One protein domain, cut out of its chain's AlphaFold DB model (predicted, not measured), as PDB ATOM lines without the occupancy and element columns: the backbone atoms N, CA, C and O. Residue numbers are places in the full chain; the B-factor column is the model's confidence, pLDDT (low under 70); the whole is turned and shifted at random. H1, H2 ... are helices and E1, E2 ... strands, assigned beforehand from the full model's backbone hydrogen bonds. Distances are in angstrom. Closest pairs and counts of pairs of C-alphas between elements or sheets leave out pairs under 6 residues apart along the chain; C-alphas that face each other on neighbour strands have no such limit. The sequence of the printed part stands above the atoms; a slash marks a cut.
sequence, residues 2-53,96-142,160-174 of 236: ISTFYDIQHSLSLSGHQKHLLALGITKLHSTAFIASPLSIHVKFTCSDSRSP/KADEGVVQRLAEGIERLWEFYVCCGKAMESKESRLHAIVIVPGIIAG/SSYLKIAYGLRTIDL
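This is residues 2 to 53, 96 to 142 and 160 to 174 of the 236 residues of an uncharacterized protein of Golovinomyces cichoracearum (UniProt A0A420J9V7). What does the domain look like? Two long helices, H1 and H2, lie side by side, running opposite ways, and cover one face of a layer of three strands, H1 beside E2 and H2 beside E3. In that layer E1 lies between E2, its parallel neighbour, and E3, which pairs with no named strand, and residues 160 to 174 run loosely past the far side of E3. What is it made of? The 114 printed residues hold two named helices and three named strands in the order E1, H1, E2, H2, E3, and the class is mixed. How large is it? It is compact, with a radius of gyration of the C-alphas of 15.3 A and spans of 44 by 36 by 29 A.

How are the first strands joined? E1, residues 4 to 10, and E2, residues 41 to 47, are parallel neighbours at 18 degrees, with N 6 and O 42 at 2.8 A and N 42 and O 4 at 2.9 A, within hydrogen-bond range. With H1, residues 16 to 34, they make a strand-helix-strand unit, two parallel strands with a helix between them in the chain, and its crossover is right-handed. Where are the helices? The closest C-alphas of H1 and E2 are those of Ala 23 and Val 43, 6.0 A apart. H1 and H2, residues 96 to 118, touch at a shallow tilt of 15 degrees, opposite ways, the closest C-alphas being those of Gln 18 and Tyr 116 at 5.9 A. Every O i to N i+4 pair is within hydrogen-bond range in H1, and 17 of 19 are in H2. Where is the last strand? E3, residues 130 to 138, comes closest to H2 at the C-alphas of Ile 133 and Ala 106, 6.7 A. E3 and E1 are near each other, with 10 pairs of C-alphas within 10 A, while E3 is apart from E2 and from H1.

Where does E1 begin? C-alpha 4 is at (-50.084, -43.329, 29.839), and E1 is 19.6 A long. How long are the others? H1 measures 26.8 A, E2 19.9 A and H2 32.9 A from first to last C-alpha. Where does E3 end? It runs 23.0 A to C-alpha 138 at (-48.357, -35.498, 32.740).

Where is the chain cut? Residues 54 to 95 are not printed, a gap of 47.5 A between C-alphas 53 and 96, nor are residues 143 to 159, a gap of 21.9 A between C-alphas 142 and 160. Which link is long? H2 to E3, with 11 residues between them. Where is confidence low? The mean pLDDT of the printed part is 78.9, and 31 residues are under 70, among them residues 50 to 53, 139 to 142 and 160 to 174.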
ATOM      1  N   ILE A   2     -52.579 -39.438  23.208       60.75
ATOM      2  CA  ILE A   2     -52.261 -39.343  24.641       60.75
ATOM      3  C   ILE A   2     -51.934 -40.762  25.125       60.75
ATOM      4  O   ILE A   2     -52.675 -41.691  24.784       60.75
ATOM      5  N   SER A   3     -50.815 -40.957  25.819       80.31
ATOM      6  CA  SER A   3     -50.306 -42.293  26.167       80.31
ATOM      7  C   SER A   3     -49.798 -42.316  27.605       80.31
ATOM      8  O   SER A   3     -48.803 -41.677  27.942       80.31
ATOM      9  N   THR A   4     -50.488 -43.078  28.454       92.19
ATOM     10  CA  THR A   4     -50.084 -43.329  29.839       92.19
ATOM     11  C   THR A   4     -49.037 -44.438  29.860       92.19
ATOM     12  O   THR A   4     -49.236 -45.505  29.269       92.19
ATOM     13  N   PHE A   5     -47.952 -44.234  30.606       94.81
ATOM     14  CA  PHE A   5     -46.846 -45.188  30.687       94.81
ATOM     15  C   PHE A   5     -46.520 -45.575  32.133       94.81
ATOM     16  O   PHE A   5     -46.318 -44.716  32.987       94.81
ATOM     17  N   TYR A   6     -46.416 -46.874  32.396       96.31
ATOM     18  CA  TYR A   6     -45.997 -47.447  33.671       96.31
ATOM     19  C   TYR A   6     -44.666 -48.185  33.498       96.31
ATOM     20  O   TYR A   6     -44.576 -49.100  32.680       96.31
ATOM     21  N   ASP A   7     -43.657 -47.846  34.300       96.12
ATOM     22  CA  ASP A   7     -42.396 -48.586  34.419       96.12
ATOM     23  C   ASP A   7     -42.298 -49.242  35.798       96.12
ATOM     24  O   ASP A   7     -42.169 -48.578  36.830       96.12
ATOM     25  N   ILE A   8     -42.383 -50.567  35.811       96.44
ATOM     26  CA  ILE A   8     -42.317 -51.399  37.007       96.44
ATOM     27  C   ILE A   8     -40.898 -51.931  37.113       96.44
ATOM     28  O   ILE A   8     -40.514 -52.862  36.402       96.44
ATOM     29  N   GLN A   9     -40.127 -51.358  38.024       94.94
ATOM     30  CA  GLN A   9     -38.765 -51.787  38.285       94.94
ATOM     31  C   GLN A   9     -38.752 -52.728  39.484       94.94
ATOM     32  O   GLN A   9     -39.286 -52.397  40.542       94.94
ATOM     33  N   HIS A  10     -38.186 -53.918  39.322       93.00
ATOM     34  CA  HIS A  10     -38.279 -54.973  40.326       93.00
ATOM     35  C   HIS A  10     -36.956 -55.724  40.477       93.00
ATOM     36  O   HIS A  10     -36.287 -56.007  39.486       93.00
ATOM     37  N   SER A  11     -36.591 -56.092  41.705       91.19
ATOM     38  CA  SER A  11     -35.438 -56.967  41.979       91.19
ATOM     39  C   SER A  11     -35.811 -58.453  41.937       91.19
ATOM     40  O   SER A  11     -34.959 -59.320  41.768       91.19
ATOM     41  N   LEU A  12     -37.100 -58.766  42.081       90.31
ATOM     42  CA  LEU A  12     -37.598 -60.139  42.115       90.31
ATOM     43  C   LEU A  12     -37.656 -60.766  40.720       90.31
ATOM     44  O   LEU A  12     -38.022 -60.118  39.745       90.31
ATOM     45  N   SER A  13     -37.432 -62.075  40.628       90.88
ATOM     46  CA  SER A  13     -37.724 -62.834  39.406       90.88
ATOM     47  C   SER A  13     -39.235 -63.052  39.245       90.88
ATOM     48  O   SER A  13     -39.772 -64.080  39.656       90.88
ATOM     49  N   LEU A  14     -39.936 -62.071  38.670       92.44
ATOM     50  CA  LEU A  14     -41.364 -62.183  38.361       92.44
ATOM     51  C   LEU A  14     -41.589 -63.107  37.158       92.44
ATOM     52  O   LEU A  14     -41.024 -62.891  36.081       92.44
ATOM     53  N   SER A  15     -42.466 -64.097  37.319       94.00
ATOM     54  CA  SER A  15     -42.883 -64.968  36.215       94.00
ATOM     55  C   SER A  15     -43.663 -64.193  35.145       94.00
ATOM     56  O   SER A  15     -44.300 -63.174  35.428       94.00
ATOM     57  N   GLY A  16     -43.679 -64.704  33.909       95.69
ATOM     58  CA  GLY A  16     -44.475 -64.112  32.827       95.69
ATOM     59  C   GLY A  16     -45.967 -64.005  33.171       95.69
ATOM     60  O   GLY A  16     -46.606 -63.009  32.845       95.69
ATOM     61  N   HIS A  17     -46.501 -64.979  33.914       95.38
ATOM     62  CA  HIS A  17     -47.886 -64.959  34.383       95.38
ATOM     63  C   HIS A  17     -48.150 -63.829  35.392       95.38
ATOM     64  O   HIS A  17     -49.130 -63.101  35.245       95.38
ATOM     65  N   GLN A  18     -47.256 -63.620  36.365       94.88
ATOM     66  CA  GLN A  18     -47.369 -62.510  37.321       94.88
ATOM     67  C   GLN A  18     -47.286 -61.151  36.626       94.88
ATOM     68  O   GLN A  18     -48.110 -60.279  36.894       94.88
ATOM     69  N   LYS A  19     -46.335 -60.985  35.695       96.56
ATOM     70  CA  LYS A  19     -46.212 -59.761  34.886       96.56
ATOM     71  C   LYS A  19     -47.499 -59.486  34.104       96.56
ATOM     72  O   LYS A  19     -47.997 -58.364  34.120       96.56
ATOM     73  N   HIS A  20     -48.074 -60.513  33.478       97.25
ATOM     74  CA  HIS A  20     -49.336 -60.397  32.749       97.25
ATOM     75  C   HIS A  20     -50.502 -59.966  33.653       97.25
ATOM     76  O   HIS A  20     -51.214 -59.021  33.315       97.25
ATOM     77  N   LEU A  21     -50.680 -60.610  34.812       97.00
ATOM     78  CA  LEU A  21     -51.761 -60.274  35.746       97.00
ATOM     79  C   LEU A  21     -51.609 -58.870  36.344       97.00
ATOM     80  O   LEU A  21     -52.597 -58.141  36.427       97.00
ATOM     81  N   LEU A  22     -50.386 -58.463  36.696       96.69
ATOM     82  CA  LEU A  22     -50.102 -57.103  37.158       96.69
ATOM     83  C   LEU A  22     -50.430 -56.065  36.085       96.69
ATOM     84  O   LEU A  22     -51.143 -55.106  36.369       96.69
ATOM     85  N   ALA A  23     -49.961 -56.269  34.851       97.81
ATOM     86  CA  ALA A  23     -50.232 -55.349  33.750       97.81
ATOM     87  C   ALA A  23     -51.735 -55.230  33.464       97.81
ATOM     88  O   ALA A  23     -52.253 -54.119  33.326       97.81
ATOM     89  N   LEU A  24     -52.454 -56.357  33.441       97.75
ATOM     90  CA  LEU A  24     -53.906 -56.384  33.260       97.75
ATOM     91  C   LEU A  24     -54.631 -55.651  34.398       97.75
ATOM     92  O   LEU A  24     -55.541 -54.859  34.145       97.75
ATOM     93  N   GLY A  25     -54.212 -55.888  35.643       97.38
ATOM     94  CA  GLY A  25     -54.755 -55.232  36.828       97.38
ATOM     95  C   GLY A  25     -54.574 -53.717  36.786       97.38
ATOM     96  O   GLY A  25     -55.554 -52.987  36.929       97.38
ATOM     97  N   ILE A  26     -53.353 -53.246  36.517       96.62
ATOM     98  CA  ILE A  26     -53.025 -51.816  36.399       96.62
ATOM     99  C   ILE A  26     -53.842 -51.170  35.278       96.62
ATOM    100  O   ILE A  26     -54.468 -50.135  35.494       96.62
ATOM    101  N   THR A  27     -53.902 -51.813  34.109       96.62
ATOM    102  CA  THR A  27     -54.660 -51.323  32.949       96.62
ATOM    103  C   THR A  27     -56.137 -51.147  33.293       96.62
ATOM    104  O   THR A  27     -56.717 -50.090  33.037       96.62
ATOM    105  N   LYS A  28     -56.752 -52.155  33.924       96.50
ATOM    106  CA  LYS A  28     -58.154 -52.095  34.351       96.50
ATOM    107  C   LYS A  28     -58.381 -50.995  35.386       96.50
ATOM    108  O   LYS A  28     -59.370 -50.267  35.291       96.50
ATOM    109  N   LEU A  29     -57.479 -50.875  36.359       95.38
ATOM    110  CA  LEU A  29     -57.604 -49.905  37.442       95.38
ATOM    111  C   LEU A  29     -57.501 -48.473  36.913       95.38
ATOM    112  O   LEU A  29     -58.371 -47.657  37.206       95.38
ATOM    113  N   HIS A  30     -56.518 -48.202  36.054       93.06
ATOM    114  CA  HIS A  30     -56.360 -46.903  35.404       93.06
ATOM    115  C   HIS A  30     -57.540 -46.573  34.480       93.06
ATOM    116  O   HIS A  30     -58.118 -45.496  34.593       93.06
ATOM    117  N   SER A  31     -57.954 -47.509  33.617       91.56
ATOM    118  CA  SER A  31     -59.092 -47.297  32.704       91.56
ATOM    119  C   SER A  31     -60.372 -46.951  33.469       91.56
ATOM    120  O   SER A  31     -61.141 -46.102  33.035       91.56
ATOM    121  N   THR A  32     -60.578 -47.569  34.636       90.44
ATOM    122  CA  THR A  32     -61.731 -47.282  35.502       90.44
ATOM    123  C   THR A  32     -61.597 -45.929  36.202       90.44
ATOM    124  O   THR A  32     -62.576 -45.197  36.296       90.44
ATOM    125  N   ALA A  33     -60.401 -45.591  36.691       88.94
ATOM    126  CA  ALA A  33     -60.153 -44.358  37.433       88.94
ATOM    127  C   ALA A  33     -60.234 -43.096  36.557       88.94
ATOM    128  O   ALA A  33     -60.734 -42.077  37.021       88.94
ATOM    129  N   PHE A  34     -59.773 -43.172  35.304       86.56
ATOM    130  CA  PHE A  34     -59.641 -42.014  34.406       86.56
ATOM    131  C   PHE A  34     -60.559 -42.068  33.179       86.56
ATOM    132  O   PHE A  34     -60.470 -41.198  32.319       86.56
ATOM    133  N   ILE A  35     -61.426 -43.086  33.072       86.12
ATOM    134  CA  ILE A  35     -62.287 -43.318  31.894       86.12
ATOM    135  C   ILE A  35     -61.429 -43.330  30.608       86.12
ATOM    136  O   ILE A  35     -61.756 -42.744  29.578       86.12
ATOM    137  N   ALA A  36     -60.264 -43.975  30.694       87.06
ATOM    138  CA  ALA A  36     -59.291 -44.050  29.613       87.06
ATOM    139  C   ALA A  36     -59.452 -45.353  28.820       87.06
ATOM    140  O   ALA A  36     -59.900 -46.375  29.345       87.06
ATOM    141  N   SER A  37     -59.049 -45.332  27.548       92.62
ATOM    142  CA  SER A  37     -58.995 -46.550  26.743       92.62
ATOM    143  C   SER A  37     -57.900 -47.484  27.272       92.62
ATOM    144  O   SER A  37     -56.766 -47.042  27.453       92.62
ATOM    145  N   PRO A  38     -58.160 -48.794  27.431       94.88
ATOM    146  CA  PRO A  38     -57.118 -49.755  27.789       94.88
ATOM    147  C   PRO A  38     -55.929 -49.767  26.818       94.88
ATOM    148  O   PRO A  38     -54.816 -50.101  27.209       94.88
ATOM    149  N   LEU A  39     -56.159 -49.397  25.553       94.12
ATOM    150  CA  LEU A  39     -55.136 -49.388  24.505       94.12
ATOM    151  C   LEU A  39     -54.142 -48.225  24.626       94.12
ATOM    152  O   LEU A  39     -53.082 -48.287  24.012       94.12
ATOM    153  N   SER A  40     -54.462 -47.178  25.393       93.06
ATOM    154  CA  SER A  40     -53.560 -46.040  25.630       93.06
ATOM    155  C   SER A  40     -52.686 -46.217  26.874       93.06
ATOM    156  O   SER A  40     -52.046 -45.262  27.308       93.06
ATOM    157  N   ILE A  41     -52.691 -47.408  27.483       94.81
ATOM    158  CA  ILE A  41     -51.933 -47.719  28.695       94.81
ATOM    159  C   ILE A  41     -50.826 -48.702  28.338       94.81
ATOM    160  O   ILE A  41     -51.075 -49.805  27.854       94.81
ATOM    161  N   HIS A  42     -49.592 -48.318  28.632       96.31
ATOM    162  CA  HIS A  42     -48.416 -49.141  28.385       96.31
ATOM    163  C   HIS A  42     -47.760 -49.506  29.709       96.31
ATOM    164  O   HIS A  42     -47.534 -48.645  30.555       96.31
ATOM    165  N   VAL A  43     -47.439 -50.786  29.885       97.56
ATOM    166  CA  VAL A  43     -46.779 -51.295  31.091       97.56
ATOM    167  C   VAL A  43     -45.480 -51.974  30.690       97.56
ATOM    168  O   VAL A  43     -45.482 -52.957  29.946       97.56
ATOM    169  N   LYS A  44     -44.365 -51.457  31.198       97.44
ATOM    170  CA  LYS A  44     -43.025 -52.012  31.035       97.44
ATOM    171  C   LYS A  44     -42.556 -52.595  32.363       97.44
ATOM    172  O   LYS A  44     -42.785 -52.019  33.420       97.44
ATOM    173  N   PHE A  45     -41.878 -53.736  32.296       96.94
ATOM    174  CA  PHE A  45     -41.192 -54.335  33.438       96.94
ATOM    175  C   PHE A  45     -39.686 -54.262  33.212       96.94
ATOM    176  O   PHE A  45     -39.199 -54.735  32.183       96.94
ATOM    177  N   THR A  46     -38.964 -53.726  34.186       94.94
ATOM    178  CA  THR A  46     -37.506 -53.624  34.178       94.94
ATOM    179  C   THR A  46     -36.964 -54.415  35.370       94.94
ATOM    180  O   THR A  46     -37.242 -54.089  36.522       94.94
ATOM    181  N   CYS A  47     -36.224 -55.491  35.104       92.19
ATOM    182  CA  CYS A  47     -35.595 -56.279  36.161       92.19
ATOM    183  C   CYS A  47     -34.277 -55.609  36.552       92.19
ATOM    184  O   CYS A  47     -33.402 -55.449  35.703       92.19
ATOM    185  N   SER A  48     -34.138 -55.217  37.815       83.38
ATOM    186  CA  SER A  48     -32.861 -54.769  38.362       83.38
ATOM    187  C   SER A  48     -32.019 -56.010  38.630       83.38
ATOM    188  O   SER A  48     -32.252 -56.715  39.613       83.38
ATOM    189  N   ASP A  49     -31.079 -56.318  37.738       73.25
ATOM    190  CA  ASP A  49     -30.159 -57.435  37.930       73.25
ATOM    191  C   ASP A  49     -29.293 -57.180  39.172       73.25
ATOM    192  O   ASP A  49     -28.301 -56.455  39.135       73.25
ATOM    193  N   SER A  50     -29.632 -57.831  40.288       62.66
ATOM    194  CA  SER A  50     -28.861 -57.753  41.540       62.66
ATOM    195  C   SER A  50     -27.462 -58.378  41.437       62.66
ATOM    196  O   SER A  50     -26.697 -58.362  42.399       62.66
ATOM    197  N   ARG A  51     -27.121 -58.944  40.272       62.22
ATOM    198  CA  ARG A  51     -25.853 -59.620  39.988       62.22
ATOM    199  C   ARG A  51     -24.771 -58.714  39.409       62.22
ATOM    200  O   ARG A  51     -23.748 -59.249  38.991       62.22
ATOM    201  N   SER A  52     -24.958 -57.391  39.378       63.97
ATOM    202  CA  SER A  52     -23.857 -56.488  39.025       63.97
ATOM    203  C   SER A  52     -22.629 -56.837  39.891       63.97
ATOM    204  O   SER A  52     -22.713 -56.779  41.120       63.97
ATOM    205  N   PRO A  53     -21.507 -57.287  39.293       64.31
ATOM    206  CA  PRO A  53     -20.342 -57.775  40.041       64.31
ATOM    207  C   PRO A  53     -19.676 -56.650  40.843       64.31
ATOM    208  O   PRO A  53     -19.019 -56.874  41.860       64.31
ATOM    209  N   LYS A  96     -59.609 -30.737  44.297       56.31
ATOM    210  CA  LYS A  96     -59.752 -31.772  45.340       56.31
ATOM    211  C   LYS A  96     -60.254 -33.111  44.801       56.31
ATOM    212  O   LYS A  96     -60.002 -34.143  45.424       56.31
ATOM    213  N   ALA A  97     -60.982 -33.110  43.684       57.75
ATOM    214  CA  ALA A  97     -61.518 -34.338  43.104       57.75
ATOM    215  C   ALA A  97     -60.398 -35.214  42.519       57.75
ATOM    216  O   ALA A  97     -60.439 -36.439  42.661       57.75
ATOM    217  N   ASP A  98     -59.368 -34.584  41.954       70.00
ATOM    218  CA  ASP A  98     -58.275 -35.270  41.263       70.00
ATOM    219  C   ASP A  98     -57.295 -35.955  42.221       70.00
ATOM    220  O   ASP A  98     -56.858 -37.083  41.973       70.00
ATOM    221  N   GLU A  99     -57.013 -35.338  43.371       76.25
ATOM    222  CA  GLU A  99     -56.089 -35.902  44.364       76.25
ATOM    223  C   GLU A  99     -56.591 -37.250  44.911       76.25
ATOM    224  O   GLU A  99     -55.838 -38.224  45.002       76.25
ATOM    225  N   GLY A 100     -57.899 -37.359  45.166       84.44
ATOM    226  CA  GLY A 100     -58.510 -38.607  45.627       84.44
ATOM    227  C   GLY A 100     -58.475 -39.733  44.586       84.44
ATOM    228  O   GLY A 100     -58.437 -40.909  44.952       84.44
ATOM    229  N   VAL A 101     -58.481 -39.412  43.288       86.62
ATOM    230  CA  VAL A 101     -58.375 -40.420  42.220       86.62
ATOM    231  C   VAL A 101     -56.961 -40.990  42.162       86.62
ATOM    232  O   VAL A 101     -56.804 -42.214  42.137       86.62
ATOM    233  N   VAL A 102     -55.940 -40.130  42.209       87.44
ATOM    234  CA  VAL A 102     -54.528 -40.551  42.190       87.44
ATOM    235  C   VAL A 102     -54.188 -41.398  43.416       87.44
ATOM    236  O   VAL A 102     -53.552 -42.445  43.279       87.44
ATOM    237  N   GLN A 103     -54.668 -41.012  44.601       88.44
ATOM    238  CA  GLN A 103     -54.464 -41.800  45.816       88.44
ATOM    239  C   GLN A 103     -55.101 -43.195  45.710       88.44
ATOM    240  O   GLN A 103     -54.436 -44.199  45.966       88.44
ATOM    241  N   ARG A 104     -56.362 -43.287  45.264       90.25
ATOM    242  CA  ARG A 104     -57.038 -44.583  45.060       90.25
ATOM    243  C   ARG A 104     -56.337 -45.449  44.011       90.25
ATOM    244  O   ARG A 104     -56.300 -46.670  44.164       90.25
ATOM    245  N   LEU A 105     -55.777 -44.837  42.964       91.88
ATOM    246  CA  LEU A 105     -54.949 -45.534  41.977       91.88
ATOM    247  C   LEU A 105     -53.705 -46.134  42.644       91.88
ATOM    248  O   LEU A 105     -53.442 -47.320  42.453       91.88
ATOM    249  N   ALA A 106     -52.973 -45.353  43.441       92.75
ATOM    250  CA  ALA A 106     -51.775 -45.821  44.138       92.75
ATOM    251  C   ALA A 106     -52.080 -46.986  45.098       92.75
ATOM    252  O   ALA A 106     -51.440 -48.035  45.005       92.75
ATOM    253  N   GLU A 107     -53.106 -46.852  45.943       93.75
ATOM    254  CA  GLU A 107     -53.554 -47.918  46.857       93.75
ATOM    255  C   GLU A 107     -53.986 -49.179  46.098       93.75
ATOM    256  O   GLU A 107     -53.707 -50.311  46.499       93.75
ATOM    257  N   GLY A 108     -54.667 -48.994  44.968       94.94
ATOM    258  CA  GLY A 108     -55.061 -50.079  44.087       94.94
ATOM    259  C   GLY A 108     -53.864 -50.836  43.514       94.94
ATOM    260  O   GLY A 108     -53.844 -52.065  43.537       94.94
ATOM    261  N   ILE A 109     -52.852 -50.111  43.035       95.44
ATOM    262  CA  ILE A 109     -51.608 -50.689  42.511       95.44
ATOM    263  C   ILE A 109     -50.854 -51.450  43.607       95.44
ATOM    264  O   ILE A 109     -50.388 -52.562  43.354       95.44
ATOM    265  N   GLU A 110     -50.772 -50.899  44.819       94.50
ATOM    266  CA  GLU A 110     -50.147 -51.567  45.967       94.50
ATOM    267  C   GLU A 110     -50.833 -52.908  46.274       94.50
ATOM    268  O   GLU A 110     -50.167 -53.939  46.357       94.50
ATOM    269  N   ARG A 111     -52.172 -52.938  46.317       94.62
ATOM    270  CA  ARG A 111     -52.932 -54.184  46.531       94.62
ATOM    271  C   ARG A 111     -52.718 -55.207  45.419       94.62
ATOM    272  O   ARG A 111     -52.647 -56.403  45.695       94.62
ATOM    273  N   LEU A 112     -52.624 -54.764  44.164       95.75
ATOM    274  CA  LEU A 112     -52.318 -55.658  43.042       95.75
ATOM    275  C   LEU A 112     -50.909 -56.245  43.179       95.75
ATOM    276  O   LEU A 112     -50.723 -57.433  42.915       95.75
ATOM    277  N   TRP A 113     -49.935 -55.441  43.614       94.75
ATOM    278  CA  TRP A 113     -48.587 -55.920  43.908       94.75
ATOM    279  C   TRP A 113     -48.610 -56.989  44.998       94.75
ATOM    280  O   TRP A 113     -48.142 -58.102  44.768       94.75
ATOM    281  N   GLU A 114     -49.205 -56.695  46.153       92.12
ATOM    282  CA  GLU A 114     -49.320 -57.652  47.256       92.12
ATOM    283  C   GLU A 114     -50.000 -58.952  46.809       92.12
ATOM    284  O   GLU A 114     -49.506 -60.046  47.080       92.12
ATOM    285  N   PHE A 115     -51.093 -58.843  46.057       93.44
ATOM    286  CA  PHE A 115     -51.851 -60.007  45.622       93.44
ATOM    287  C   PHE A 115     -51.103 -60.855  44.586       93.44
ATOM    288  O   PHE A 115     -51.071 -62.072  44.704       93.44
ATOM    289  N   TYR A 116     -50.475 -60.272  43.564       93.75
ATOM    290  CA  TYR A 116     -49.862 -61.078  42.495       93.75
ATOM    291  C   TYR A 116     -48.385 -61.407  42.726       93.75
ATOM    292  O   TYR A 116     -47.890 -62.414  42.208       93.75
ATOM    293  N   VAL A 117     -47.668 -60.579  43.482       90.50
ATOM    294  CA  VAL A 117     -46.237 -60.777  43.756       90.50
ATOM    295  C   VAL A 117     -46.027 -61.541  45.056       90.50
ATOM    296  O   VAL A 117     -45.174 -62.430  45.092       90.50
ATOM    297  N   CYS A 118     -46.804 -61.238  46.101       88.62
ATOM    298  CA  CYS A 118     -46.614 -61.858  47.413       88.62
ATOM    299  C   CYS A 118     -47.465 -63.122  47.627       88.62
ATOM    300  O   CYS A 118     -47.080 -63.948  48.457       88.62
ATOM    301  N   CYS A 119     -48.574 -63.346  46.901       77.75
ATOM    302  CA  CYS A 119     -49.352 -64.580  47.083       77.75
ATOM    303  C   CYS A 119     -48.522 -65.829  46.751       77.75
ATOM    304  O   CYS A 119     -48.090 -66.037  45.619       77.75
ATOM    305  N   GLY A 120     -48.343 -66.689  47.756       63.88
ATOM    306  CA  GLY A 120     -47.618 -67.959  47.654       63.88
ATOM    307  C   GLY A 120     -46.255 -67.967  48.350       63.88
ATOM    308  O   GLY A 120     -45.707 -69.045  48.571       63.88
ATOM    309  N   LYS A 121     -45.731 -66.805  48.758       60.75
ATOM    310  CA  LYS A 121     -44.591 -66.710  49.680       60.75
ATOM    311  C   LYS A 121     -45.097 -66.207  51.030       60.75
ATOM    312  O   LYS A 121     -46.041 -65.423  51.078       60.75
ATOM    313  N   ALA A 122     -44.504 -66.677  52.130       54.41
ATOM    314  CA  ALA A 122     -44.769 -66.090  53.440       54.41
ATOM    315  C   ALA A 122     -44.555 -64.577  53.315       54.41
ATOM    316  O   ALA A 122     -43.516 -64.150  52.810       54.41
ATOM    317  N   MET A 123     -45.547 -63.781  53.716       58.81
ATOM    318  CA  MET A 123     -45.632 -62.333  53.473       58.81
ATOM    319  C   MET A 123     -44.500 -61.508  54.133       58.81
ATOM    320  O   MET A 123     -44.542 -60.284  54.158       58.81
ATOM    321  N   GLU A 124     -43.485 -62.178  54.676       62.56
ATOM    322  CA  GLU A 124     -42.443 -61.637  55.539       62.56
ATOM    323  C   GLU A 124     -41.087 -61.454  54.841       62.56
ATOM    324  O   GLU A 124     -40.171 -60.888  55.444       62.56
ATOM    325  N   SER A 125     -40.911 -61.876  53.579       77.25
ATOM    326  CA  SER A 125     -39.651 -61.583  52.883       77.25
ATOM    327  C   SER A 125     -39.566 -60.089  52.576       77.25
ATOM    328  O   SER A 125     -40.301 -59.582  51.729       77.25
ATOM    329  N   LYS A 126     -38.643 -59.377  53.234       79.56
ATOM    330  CA  LYS A 126     -38.378 -57.944  52.992       79.56
ATOM    331  C   LYS A 126     -38.152 -57.628  51.505       79.56
ATOM    332  O   LYS A 126     -38.511 -56.548  51.050       79.56
ATOM    333  N   GLU A 127     -37.635 -58.601  50.765       83.75
ATOM    334  CA  GLU A 127     -37.328 -58.544  49.334       83.75
ATOM    335  C   GLU A 127     -38.574 -58.362  48.451       83.75
ATOM    336  O   GLU A 127     -38.484 -57.794  47.363       83.75
ATOM    337  N   SER A 128     -39.756 -58.820  48.894       86.38
ATOM    338  CA  SER A 128     -40.993 -58.759  48.099       86.38
ATOM    339  C   SER A 128     -41.806 -57.483  48.299       86.38
ATOM    340  O   SER A 128     -42.823 -57.280  47.632       86.38
ATOM    341  N   ARG A 129     -41.373 -56.609  49.210       89.44
ATOM    342  CA  ARG A 129     -42.079 -55.369  49.521       89.44
ATOM    343  C   ARG A 129     -41.979 -54.382  48.356       89.44
ATOM    344  O   ARG A 129     -40.910 -54.192  47.768       89.44
ATOM    345  N   LEU A 130     -43.092 -53.718  48.054       90.69
ATOM    346  CA  LEU A 130     -43.105 -52.548  47.185       90.69
ATOM    347  C   LEU A 130     -42.570 -51.346  47.972       90.69
ATOM    348  O   LEU A 130     -43.080 -51.020  49.042       90.69
ATOM    349  N   HIS A 131     -41.498 -50.731  47.481       90.31
ATOM    350  CA  HIS A 131     -40.795 -49.662  48.192       90.31
ATOM    351  C   HIS A 131     -41.354 -48.282  47.857       90.31
ATOM    352  O   HIS A 131     -41.384 -47.412  48.722       90.31
ATOM    353  N   ALA A 132     -41.764 -48.075  46.605       90.69
ATOM    354  CA  ALA A 132     -42.271 -46.793  46.145       90.69
ATOM    355  C   ALA A 132     -43.257 -46.956  44.986       90.69
ATOM    356  O   ALA A 132     -43.062 -47.785  44.094       90.69
ATOM    357  N   ILE A 133     -44.273 -46.099  44.979       92.75
ATOM    358  CA  ILE A 133     -45.114 -45.813  43.819       92.75
ATOM    359  C   ILE A 133     -44.985 -44.315  43.571       92.75
ATOM    360  O   ILE A 133     -45.244 -43.514  44.467       92.75
ATOM    361  N   VAL A 134     -44.562 -43.939  42.371       91.88
ATOM    362  CA  VAL A 134     -44.424 -42.543  41.959       91.88
ATOM    363  C   VAL A 134     -45.363 -42.324  40.788       91.88
ATOM    364  O   VAL A 134     -45.165 -42.910  39.727       91.88
ATOM    365  N   ILE A 135     -46.388 -41.500  40.985       91.06
ATOM    366  CA  ILE A 135     -47.322 -41.110  39.930       91.06
ATOM    367  C   ILE A 135     -47.028 -39.658  39.583       91.06
ATOM    368  O   ILE A 135     -47.236 -38.767  40.402       91.06
ATOM    369  N   VAL A 136     -46.518 -39.437  38.378       88.94
ATOM    370  CA  VAL A 136     -46.249 -38.114  37.828       88.94
ATOM    371  C   VAL A 136     -47.425 -37.743  36.927       88.94
ATOM    372  O   VAL A 136     -47.616 -38.402  35.897       88.94
ATOM    373  N   PRO A 137     -48.231 -36.731  37.289       81.19
ATOM    374  CA  PRO A 137     -49.242 -36.210  36.386       81.19
ATOM    375  C   PRO A 137     -48.542 -35.557  35.187       81.19
ATOM    376  O   PRO A 137     -47.754 -34.623  35.328       81.19
ATOM    377  N   GLY A 138     -48.798 -36.082  33.993       73.38
ATOM    378  CA  GLY A 138     -48.357 -35.498  32.740       73.38
ATOM    379  C   GLY A 138     -49.165 -34.239  32.470       73.38
ATOM    380  O   GLY A 138     -50.368 -34.316  32.221       73.38
ATOM    381  N   ILE A 139     -48.504 -33.083  32.515       58.28
ATOM    382  CA  ILE A 139     -49.082 -31.831  32.037       58.28
ATOM    383  C   ILE A 139     -49.022 -31.876  30.511       58.28
ATOM    384  O   ILE A 139     -47.945 -31.763  29.919       58.28
ATOM    385  N   ILE A 140     -50.176 -32.029  29.862       53.53
ATOM    386  CA  ILE A 140     -50.273 -31.812  28.420       53.53
ATOM    387  C   ILE A 140     -50.109 -30.316  28.195       53.53
ATOM    388  O   ILE A 140     -51.055 -29.541  28.340       53.53
ATOM    389  N   ALA A 141     -48.912 -29.879  27.824       45.25
ATOM    390  CA  ALA A 141     -48.718 -28.542  27.290       45.25
ATOM    391  C   ALA A 141     -49.307 -28.470  25.872       45.25
ATOM    392  O   ALA A 141     -48.599 -28.371  24.869       45.25
ATOM    393  N   GLY A 142     -50.630 -28.561  25.777       40.34
ATOM    394  CA  GLY A 142     -51.371 -28.335  24.550       40.34
ATOM    395  C   GLY A 142     -51.306 -26.855  24.180       40.34
ATOM    396  O   GLY A 142     -52.188 -26.088  24.560       40.34
ATOM    397  N   SER A 160     -42.223 -26.009  43.073       32.62
ATOM    398  CA  SER A 160     -42.630 -26.100  44.485       32.62
ATOM    399  C   SER A 160     -44.065 -26.627  44.684       32.62
ATOM    400  O   SER A 160     -44.338 -27.272  45.693       32.62
ATOM    401  N   SER A 161     -44.955 -26.450  43.702       31.70
ATOM    402  CA  SER A 161     -46.368 -26.860  43.805       31.70
ATOM    403  C   SER A 161     -46.683 -28.233  43.191       31.70
ATOM    404  O   SER A 161     -47.763 -28.770  43.434       31.70
ATOM    405  N   TYR A 162     -45.775 -28.811  42.393       35.88
ATOM    406  CA  TYR A 162     -46.127 -29.906  41.471       35.88
ATOM    407  C   TYR A 162     -45.330 -31.198  41.640       35.88
ATOM    408  O   TYR A 162     -45.709 -32.219  41.069       35.88
ATOM    409  N   LEU A 163     -44.312 -31.224  42.504       34.25
ATOM    410  CA  LEU A 163     -43.759 -32.486  42.994       34.25
ATOM    411  C   LEU A 163     -44.618 -33.020  44.156       34.25
ATOM    412  O   LEU A 163     -44.142 -33.204  45.276       34.25
ATOM    413  N   LYS A 164     -45.911 -33.270  43.909       37.47
ATOM    414  CA  LYS A 164     -46.749 -34.028  44.848       37.47
ATOM    415  C   LYS A 164     -46.359 -35.498  44.741       37.47
ATOM    416  O   LYS A 164     -47.010 -36.300  44.078       37.47
ATOM    417  N   ILE A 165     -45.255 -35.852  45.396       39.53
ATOM    418  CA  ILE A 165     -44.982 -37.241  45.738       39.53
ATOM    419  C   ILE A 165     -46.125 -37.633  46.672       39.53
ATOM    420  O   ILE A 165     -46.164 -37.192  47.821       39.53
ATOM    421  N   ALA A 166     -47.084 -38.417  46.176       38.47
ATOM    422  CA  ALA A 166     -47.987 -39.153  47.043       38.47
ATOM    423  C   ALA A 166     -47.109 -40.124  47.836       38.47
ATOM    424  O   ALA A 166     -46.852 -41.254  47.422       38.47
ATOM    425  N   TYR A 167     -46.551 -39.637  48.942       37.31
ATOM    426  CA  TYR A 167     -45.805 -40.446  49.875       37.31
ATOM    427  C   TYR A 167     -46.804 -41.400  50.523       37.31
ATOM    428  O   TYR A 167     -47.291 -41.170  51.623       37.31
ATOM    429  N   GLY A 168     -47.005 -42.552  49.892       33.47
ATOM    430  CA  GLY A 168     -47.236 -43.798  50.609       33.47
ATOM    431  C   GLY A 168     -45.972 -44.221  51.371       33.47
ATOM    432  O   GLY A 168     -45.623 -45.397  51.384       33.47
ATOM    433  N   LEU A 169     -45.231 -43.284  51.983       34.09
ATOM    434  CA  LEU A 169     -44.258 -43.623  53.010       34.09
ATOM    435  C   LEU A 169     -45.087 -44.029  54.225       34.09
ATOM    436  O   LEU A 169     -45.323 -43.233  55.130       34.09
ATOM    437  N   ARG A 170     -45.481 -45.305  54.295       34.50
ATOM    438  CA  ARG A 170     -45.449 -45.939  55.612       34.50
ATOM    439  C   ARG A 170     -44.022 -45.755  56.079       34.50
ATOM    440  O   ARG A 170     -43.117 -46.328  55.464       34.50
ATOM    441  N   THR A 171     -43.849 -44.904  57.085       29.08
ATOM    442  CA  THR A 171     -42.618 -44.697  57.835       29.08
ATOM    443  C   THR A 171     -41.901 -46.035  57.875       29.08
ATOM    444  O   THR A 171     -42.388 -47.007  58.455       29.08
ATOM    445  N   ILE A 172     -40.796 -46.146  57.140       33.38
ATOM    446  CA  ILE A 172     -39.863 -47.221  57.410       33.38
ATOM    447  C   ILE A 172     -39.383 -46.858  58.806       33.38
ATOM    448  O   ILE A 172     -38.624 -45.900  58.945       33.38
ATOM    449  N   ASP A 173     -39.905 -47.538  59.826       28.05
ATOM    450  CA  ASP A 173     -39.346 -47.495  61.170       28.05
ATOM    451  C   ASP A 173     -37.879 -47.910  61.042       28.05
ATOM    452  O   ASP A 173     -37.510 -49.084  61.056       28.05
ATOM    453  N   LEU A 174     -37.015 -46.913  60.862       34.34
ATOM    454  CA  LEU A 174     -35.564 -47.023  60.885       34.34
ATOM    455  C   LEU A 174     -35.067 -47.113  62.337       34.34
ATOM    456  O   LEU A 174     -33.974 -46.647  62.655       34.34
TER     457      LEU A 174